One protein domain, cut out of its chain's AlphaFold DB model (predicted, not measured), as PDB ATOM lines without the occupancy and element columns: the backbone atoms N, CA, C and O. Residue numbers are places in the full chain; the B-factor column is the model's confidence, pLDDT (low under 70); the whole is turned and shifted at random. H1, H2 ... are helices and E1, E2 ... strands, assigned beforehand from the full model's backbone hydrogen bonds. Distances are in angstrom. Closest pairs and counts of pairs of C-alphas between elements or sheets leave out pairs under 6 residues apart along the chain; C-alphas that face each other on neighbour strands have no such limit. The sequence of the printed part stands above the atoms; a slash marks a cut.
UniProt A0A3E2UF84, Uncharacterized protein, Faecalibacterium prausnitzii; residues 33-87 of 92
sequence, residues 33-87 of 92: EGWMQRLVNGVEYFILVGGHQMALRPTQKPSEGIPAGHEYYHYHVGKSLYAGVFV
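What this domain is: This is residues 33 to 87 of the 92 residues of an uncharacterized protein of Faecalibacterium prausnitzii (UniProt A0A3E2UF84). What is the shape? Two hairpins, E1 with E2 and E3 with E4, make one antiparallel sheet, E1 E2 E4 E3, curled like part of a barrel, and short helix H1 grazes it. What is printed? The printed part has 55 residues with H1 E1 E2 E3 E4 along it, class mixed. It is compact, with radius of gyration of the C-alphas 11.0 A, spanning 31 by 23 by 18 A.

How they stand to each other: Where is the helix? H1, residues 34 to 39, only grazes the sheet; every O i to N i+4 pair is within hydrogen-bond range. Its closest C-alphas with E2, residues 52 to 58, are Met 36 and Ala 55, 6.8 A apart. Which strands pair? Within hydrogen-bond range are N 47 of E1, residues 45 to 49, and O 54 of E2, 2.9 A; N 55 of E2 and O 85 of E4, residues 80 to 86, 2.8 A; N 75 of E3, residues 74 to 77, and O 82 of E4, 2.9 A.

Where its parts are: Where does H1 begin? C-alpha 34 is at (19.213, -30.324, 10.256). Where does E4 end? C-alpha 86 is at (33.122, -35.621, 13.458). Which strands are longest? E2 measures 19.3 A and E4 19.1 A.

The domain as a whole: Which link is long? E2 to E3, 15 residues. Any cut or low confidence? The printed part has no cut, and no printed residue is under 70 in pLDDT.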
ATOM      1  N   GLU A  33      20.831 -32.303  14.419       95.12
ATOM      2  CA  GLU A  33      20.355 -31.049  13.847       95.12
ATOM      3  C   GLU A  33      20.309 -31.106  12.311       95.12
ATOM      4  O   GLU A  33      21.104 -31.782  11.653       95.12
ATOM      5  N   GLY A  34      19.417 -30.315  11.708       95.50
ATOM      6  CA  GLY A  34      19.213 -30.324  10.256       95.50
ATOM      7  C   GLY A  34      20.460 -29.979   9.431       95.50
ATOM      8  O   GLY A  34      20.574 -30.415   8.290       95.50
ATOM      9  N   TRP A  35      21.421 -29.224   9.976       95.44
ATOM     10  CA  TRP A  35      22.687 -28.962   9.280       95.44
ATOM     11  C   TRP A  35      23.609 -30.189   9.273       95.44
ATOM     12  O   TRP A  35      24.260 -30.436   8.263       95.44
ATOM     13  N   MET A  36      23.614 -30.997  10.340       96.69
ATOM     14  CA  MET A  36      24.395 -32.236  10.401       96.69
ATOM     15  C   MET A  36      23.872 -33.249   9.385       96.69
ATOM     16  O   MET A  36      24.662 -33.888   8.698       96.69
ATOM     17  N   GLN A  37      22.548 -33.326   9.215       95.94
ATOM     18  CA  GLN A  37      21.900 -34.189   8.218       95.94
ATOM     19  C   GLN A  37      22.259 -33.810   6.769       95.94
ATOM     20  O   GLN A  37      22.251 -34.666   5.887       95.94
ATOM     21  N   ARG A  38      22.600 -32.538   6.506       95.56
ATOM     22  CA  ARG A  38      23.098 -32.094   5.188       95.56
ATOM     23  C   ARG A  38      24.554 -32.493   4.944       95.56
ATOM     24  O   ARG A  38      24.944 -32.621   3.789       95.56
ATOM     25  N   LEU A  39      25.346 -32.668   6.004       96.00
ATOM     26  CA  LEU A  39      26.749 -33.087   5.917       96.00
ATOM     27  C   LEU A  39      26.892 -34.613   5.898       96.00
ATOM     28  O   LEU A  39      27.707 -35.155   5.155       96.00
ATOM     29  N   VAL A  40      26.098 -35.306   6.712       95.69
ATOM     30  CA  VAL A  40      26.154 -36.755   6.901       95.69
ATOM     31  C   VAL A  40      24.770 -37.336   6.638       95.69
ATOM     32  O   VAL A  40      23.827 -37.127   7.397       95.69
ATOM     33  N   ASN A  41      24.651 -38.093   5.548       94.25
ATOM     34  CA  ASN A  41      23.384 -38.704   5.161       94.25
ATOM     35  C   ASN A  41      22.929 -39.759   6.186       94.25
ATOM     36  O   ASN A  41      23.697 -40.658   6.544       94.25
ATOM     37  N   GLY A  42      21.659 -39.677   6.590       94.00
ATOM     38  CA  GLY A  42      21.010 -40.642   7.478       94.00
ATOM     39  C   GLY A  42      21.468 -40.560   8.930       94.00
ATOM     40  O   GLY A  42      21.400 -41.558   9.632       94.00
ATOM     41  N   VAL A  43      21.995 -39.418   9.369       96.94
ATOM     42  CA  VAL A  43      22.434 -39.226  10.752       96.94
ATOM     43  C   VAL A  43      21.225 -38.995  11.664       96.94
ATOM     44  O   VAL A  43      20.323 -38.235  11.315       96.94
ATOM     45  N   GLU A  44      21.191 -39.677  12.808       96.56
ATOM     46  CA  GLU A  44      20.022 -39.675  13.706       96.56
ATOM     47  C   GLU A  44      20.297 -38.927  15.008       96.56
ATOM     48  O   GLU A  44      19.436 -38.199  15.501       96.56
ATOM     49  N   TYR A  45      21.521 -39.050  15.526       97.56
ATOM     50  CA  TYR A  45      21.945 -38.416  16.771       97.56
ATOM     51  C   TYR A  45      23.250 -37.648  16.590       97.56
ATOM     52  O   TYR A  45      23.961 -37.821  15.599       97.56
ATOM     53  N   PHE A  46      23.612 -36.846  17.583       97.56
ATOM     54  CA  PHE A  46      24.971 -36.373  17.779       97.56
ATOM     55  C   PHE A  46      25.370 -36.435  19.254       97.56
ATOM     56  O   PHE A  46      24.524 -36.431  20.147       97.56
ATOM     57  N   ILE A  47      26.678 -36.491  19.490       97.88
ATOM     58  CA  ILE A  47      27.293 -36.459  20.818       97.88
ATOM     59  C   ILE A  47      28.441 -35.453  20.858       97.88
ATOM     60  O   ILE A  47      29.013 -35.102  19.823       97.88
ATOM     61  N   LEU A  48      28.787 -34.996  22.063       97.06
ATOM     62  CA  LEU A  48      29.940 -34.130  22.307       97.06
ATOM     63  C   LEU A  48      31.087 -34.938  22.913       97.06
ATOM     64  O   LEU A  48      31.058 -35.287  24.093       97.06
ATOM     65  N   VAL A  49      32.123 -35.201  22.118       95.25
ATOM     66  CA  VAL A  49      33.329 -35.914  22.563       95.25
ATOM     67  C   VAL A  49      34.480 -34.927  22.644       95.25
ATOM     68  O   VAL A  49      34.887 -34.348  21.641       95.25
ATOM     69  N   GLY A  50      34.975 -34.684  23.860       92.81
ATOM     70  CA  GLY A  50      36.040 -33.702  24.090       92.81
ATOM     71  C   GLY A  50      35.670 -32.277  23.657       92.81
ATOM     72  O   GLY A  50      36.549 -31.516  23.279       92.81
ATOM     73  N   GLY A  51      34.379 -31.927  23.663       93.06
ATOM     74  CA  GLY A  51      33.881 -30.630  23.188       93.06
ATOM     75  C   GLY A  51      33.635 -30.541  21.677       93.06
ATOM     76  O   GLY A  51      33.160 -29.512  21.207       93.06
ATOM     77  N   HIS A  52      33.896 -31.609  20.918       95.19
ATOM     78  CA  HIS A  52      33.662 -31.659  19.476       95.19
ATOM     79  C   HIS A  52      32.381 -32.423  19.134       95.19
ATOM     80  O   HIS A  52      32.075 -33.452  19.740       95.19
ATOM     81  N   GLN A  53      31.644 -31.924  18.141       96.50
ATOM     82  CA  GLN A  53      30.405 -32.530  17.659       96.50
ATOM     83  C   GLN A  53      30.717 -33.755  16.799       96.50
ATOM     84  O   GLN A  53      31.440 -33.676  15.806       96.50
ATOM     85  N   MET A  54      30.135 -34.891  17.165       97.88
ATOM     86  CA  MET A  54      30.199 -36.116  16.383       97.88
ATOM     87  C   MET A  54      28.790 -36.594  16.077       97.88
ATOM     88  O   MET A  54      28.022 -36.915  16.980       97.88
ATOM     89  N   ALA A  55      28.463 -36.639  14.792       98.00
ATOM     90  CA  ALA A  55      27.171 -37.078  14.307       98.00
ATOM     91  C   ALA A  55      27.171 -38.611  14.167       98.00
ATOM     92  O   ALA A  55      28.100 -39.197  13.610       98.00
ATOM     93  N   LEU A  56      26.144 -39.260  14.705       98.19
ATOM     94  CA  LEU A  56      25.995 -40.708  14.774       98.19
ATOM     95  C   LEU A  56      25.044 -41.198  13.682       98.19
ATOM     96  O   LEU A  56      23.847 -40.895  13.680       98.19
ATOM     97  N   ARG A  57      25.586 -41.992  12.759       97.00
ATOM     98  CA  ARG A  57      24.834 -42.631  11.678       97.00
ATOM     99  C   ARG A  57      24.611 -44.109  12.010       97.00
ATOM    100  O   ARG A  57      25.593 -44.792  12.309       97.00
ATOM    101  N   PRO A  58      23.376 -44.630  11.927       95.88
ATOM    102  CA  PRO A  58      23.105 -46.032  12.188       95.88
ATOM    103  C   PRO A  58      23.855 -46.909  11.186       95.88
ATOM    104  O   PRO A  58      23.998 -46.588  10.000       95.88
ATOM    105  N   THR A  59      24.331 -48.042  11.676       91.94
ATOM    106  CA  THR A  59      24.984 -49.065  10.868       91.94
ATOM    107  C   THR A  59      24.072 -50.280  10.765       91.94
ATOM    108  O   THR A  59      23.340 -50.607  11.693       91.94
ATOM    109  N   GLN A  60      24.125 -50.975   9.631       85.31
ATOM    110  CA  GLN A  60      23.440 -52.265   9.469       85.31
ATOM    111  C   GLN A  60      24.288 -53.442   9.976       85.31
ATOM    112  O   GLN A  60      23.892 -54.596   9.841       85.31
ATOM    113  N   LYS A  61      25.487 -53.166  10.502       77.12
ATOM    114  CA  LYS A  61      26.419 -54.194  10.953       77.12
ATOM    115  C   LYS A  61      26.166 -54.516  12.427       77.12
ATOM    116  O   LYS A  61      25.855 -53.606  13.193       77.12
ATOM    117  N   PRO A  62      26.324 -55.783  12.830       76.81
ATOM    118  CA  PRO A  62      26.356 -56.135  14.239       76.81
ATOM    119  C   PRO A  62      27.668 -55.650  14.872       76.81
ATOM    120  O   PRO A  62      28.661 -55.431  14.171       76.81
ATOM    121  N   SER A  63      27.686 -55.501  16.194       74.25
ATOM    122  CA  SER A  63      28.850 -54.994  16.935       74.25
ATOM    123  C   SER A  63      30.068 -55.898  16.845       74.25
ATOM    124  O   SER A  63      31.187 -55.394  16.816       74.25
ATOM    125  N   GLU A  64      29.880 -57.214  16.703       77.12
ATOM    126  CA  GLU A  64      30.992 -58.139  16.454       77.12
ATOM    127  C   GLU A  64      31.658 -57.905  15.083       77.12
ATOM    128  O   GLU A  64      32.748 -58.407  14.823       77.12
ATOM    129  N   GLY A  65      31.010 -57.145  14.195       82.19
ATOM    130  CA  GLY A  65      31.504 -56.797  12.865       82.19
ATOM    131  C   GLY A  65      32.321 -55.503  12.798       82.19
ATOM    132  O   GLY A  65      32.646 -55.072  11.685       82.19
ATOM    133  N   ILE A  66      32.618 -54.856  13.931       90.81
ATOM    134  CA  ILE A  66      33.492 -53.676  13.970       90.81
ATOM    135  C   ILE A  66      34.940 -54.142  13.739       90.81
ATOM    136  O   ILE A  66      35.434 -54.977  14.496       90.81
ATOM    137  N   PRO A  67      35.640 -53.648  12.700       90.69
ATOM    138  CA  PRO A  67      37.039 -54.002  12.495       90.69
ATOM    139  C   PRO A  67      37.909 -53.529  13.665       90.69
ATOM    140  O   PRO A  67      37.693 -52.438  14.192       90.69
ATOM    141  N   ALA A  68      38.920 -54.321  14.023       91.69
ATOM    142  CA  ALA A  68      39.832 -53.985  15.112       91.69
ATOM    143  C   ALA A  68      40.476 -52.606  14.902       91.69
ATOM    144  O   ALA A  68      40.991 -52.308  13.822       91.69
ATOM    145  N   GLY A  69      40.448 -51.769  15.937       93.19
ATOM    146  CA  GLY A  69      40.947 -50.398  15.894       93.19
ATOM    147  C   GLY A  69      39.945 -49.381  15.351       93.19
ATOM    148  O   GLY A  69      40.300 -48.213  15.241       93.19
ATOM    149  N   HIS A  70      38.714 -49.777  15.015       94.69
ATOM    150  CA  HIS A  70      37.639 -48.871  14.597       94.69
ATOM    151  C   HIS A  70      36.567 -48.671  15.676       94.69
ATOM    152  O   HIS A  70      35.615 -47.919  15.476       94.69
ATOM    153  N   GLU A  71      36.710 -49.293  16.843       95.25
ATOM    154  CA  GLU A  71      35.753 -49.225  17.948       95.25
ATOM    155  C   GLU A  71      35.634 -47.808  18.528       95.25
ATOM    156  O   GLU A  71      34.588 -47.450  19.061       95.25
ATOM    157  N   TYR A  72      36.679 -46.982  18.387       94.88
ATOM    158  CA  TYR A  72      36.774 -45.644  18.989       94.88
ATOM    159  C   TYR A  72      35.751 -44.630  18.463       94.88
ATOM    160  O   TYR A  72      35.503 -43.622  19.120       94.88
ATOM    161  N   TYR A  73      35.174 -44.870  17.284       95.81
ATOM    162  CA  TYR A  73      34.117 -44.034  16.712       95.81
ATOM    163  C   TYR A  73      32.791 -44.784  16.569       95.81
ATOM    164  O   TYR A  73      31.862 -44.263  15.957       95.81
ATOM    165  N   HIS A  74      32.673 -45.995  17.116       97.38
ATOM    166  CA  HIS A  74      31.414 -46.731  17.130       97.38
ATOM    167  C   HIS A  74      30.733 -46.612  18.491       97.38
ATOM    168  O   HIS A  74      31.384 -46.660  19.536       97.38
ATOM    169  N   TYR A  75      29.412 -46.447  18.467       97.56
ATOM    170  CA  TYR A  75      28.611 -46.216  19.660       97.56
ATOM    171  C   TYR A  75      27.326 -47.032  19.641       97.56
ATOM    172  O   TYR A  75      26.624 -47.090  18.632       97.56
ATOM    173  N   HIS A  76      26.972 -47.594  20.789       96.94
ATOM    174  CA  HIS A  76      25.640 -48.124  21.029       96.94
ATOM    175  C   HIS A  76      24.706 -47.030  21.520       96.94
ATOM    176  O   HIS A  76      24.967 -46.436  22.561       96.94
ATOM    177  N   VAL A  77      23.590 -46.822  20.824       95.81
ATOM    178  CA  VAL A  77      22.449 -46.065  21.356       95.81
ATOM    179  C   VAL A  77      21.297 -47.048  21.523       95.81
ATOM    180  O   VAL A  77      20.720 -47.544  20.548       95.81
ATOM    181  N   GLY A  78      21.010 -47.412  22.773       92.75
ATOM    182  CA  GLY A  78      20.126 -48.535  23.077       92.75
ATOM    183  C   GLY A  78      20.665 -49.844  22.489       92.75
ATOM    184  O   GLY A  78      21.762 -50.278  22.825       92.75
ATOM    185  N   LYS A  79      19.885 -50.484  21.610       91.06
ATOM    186  CA  LYS A  79      20.266 -51.745  20.940       91.06
ATOM    187  C   LYS A  79      20.937 -51.539  19.581       91.06
ATOM    188  O   LYS A  79      21.464 -52.495  19.020       91.06
ATOM    189  N   SER A  80      20.897 -50.323  19.049       93.69
ATOM    190  CA  SER A  80      21.381 -50.021  17.704       93.69
ATOM    191  C   SER A  80      22.836 -49.571  17.744       93.69
ATOM    192  O   SER A  80      23.261 -48.890  18.679       93.69
ATOM    193  N   LEU A  81      23.595 -49.961  16.720       95.94
ATOM    194  CA  LEU A  81      24.993 -49.587  16.548       95.94
ATOM    195  C   LEU A  81      25.117 -48.421  15.568       95.94
ATOM    196  O   LEU A  81      24.574 -48.473  14.462       95.94
ATOM    197  N   TYR A  82      25.900 -47.417  15.942       97.31
ATOM    198  CA  TYR A  82      26.159 -46.223  15.152       97.31
ATOM    199  C   TYR A  82      27.650 -46.069  14.874       97.31
ATOM    200  O   TYR A  82      28.482 -46.388  15.720       97.31
ATOM    201  N   ALA A  83      27.970 -45.531  13.702       96.81
ATOM    202  CA  ALA A  83      29.289 -45.025  13.365       96.81
ATOM    203  C   ALA A  83      29.268 -43.497  13.472       96.81
ATOM    204  O   ALA A  83      28.391 -42.828  12.919       96.81
ATOM    205  N   GLY A  84      30.235 -42.960  14.201       97.25
ATOM    206  CA  GLY A  84      30.426 -41.541  14.425       97.25
ATOM    207  C   GLY A  84      31.249 -40.886  13.324       97.25
ATOM    208  O   GLY A  84      32.236 -41.439  12.840       97.25
ATOM    209  N   VAL A  85      30.838 -39.682  12.943       97.69
ATOM    210  CA  VAL A  85      31.555 -38.795  12.027       97.69
ATOM    211  C   VAL A  85      31.680 -37.438  12.706       97.69
ATOM    212  O   VAL A  85      30.669 -36.815  13.028       97.69
ATOM    213  N   PHE A  86      32.909 -36.975  12.948       96.94
ATOM    214  CA  PHE A  86      33.122 -35.621  13.458       96.94
ATOM    215  C   PHE A  86      32.656 -34.598  12.425       96.94
ATOM    216  O   PHE A  86      33.012 -34.674  11.249       96.94
ATOM    217  N   VAL A  87      31.849 -33.648  12.880       96.81
ATOM    218  CA  VAL A  87      31.296 -32.571  12.064       96.81
ATOM    219  C   VAL A  87      31.580 -31.238  12.736       96.81
ATOM    220  O   VAL A  87      31.773 -31.151  13.947       96.81
TER     221      VAL A  87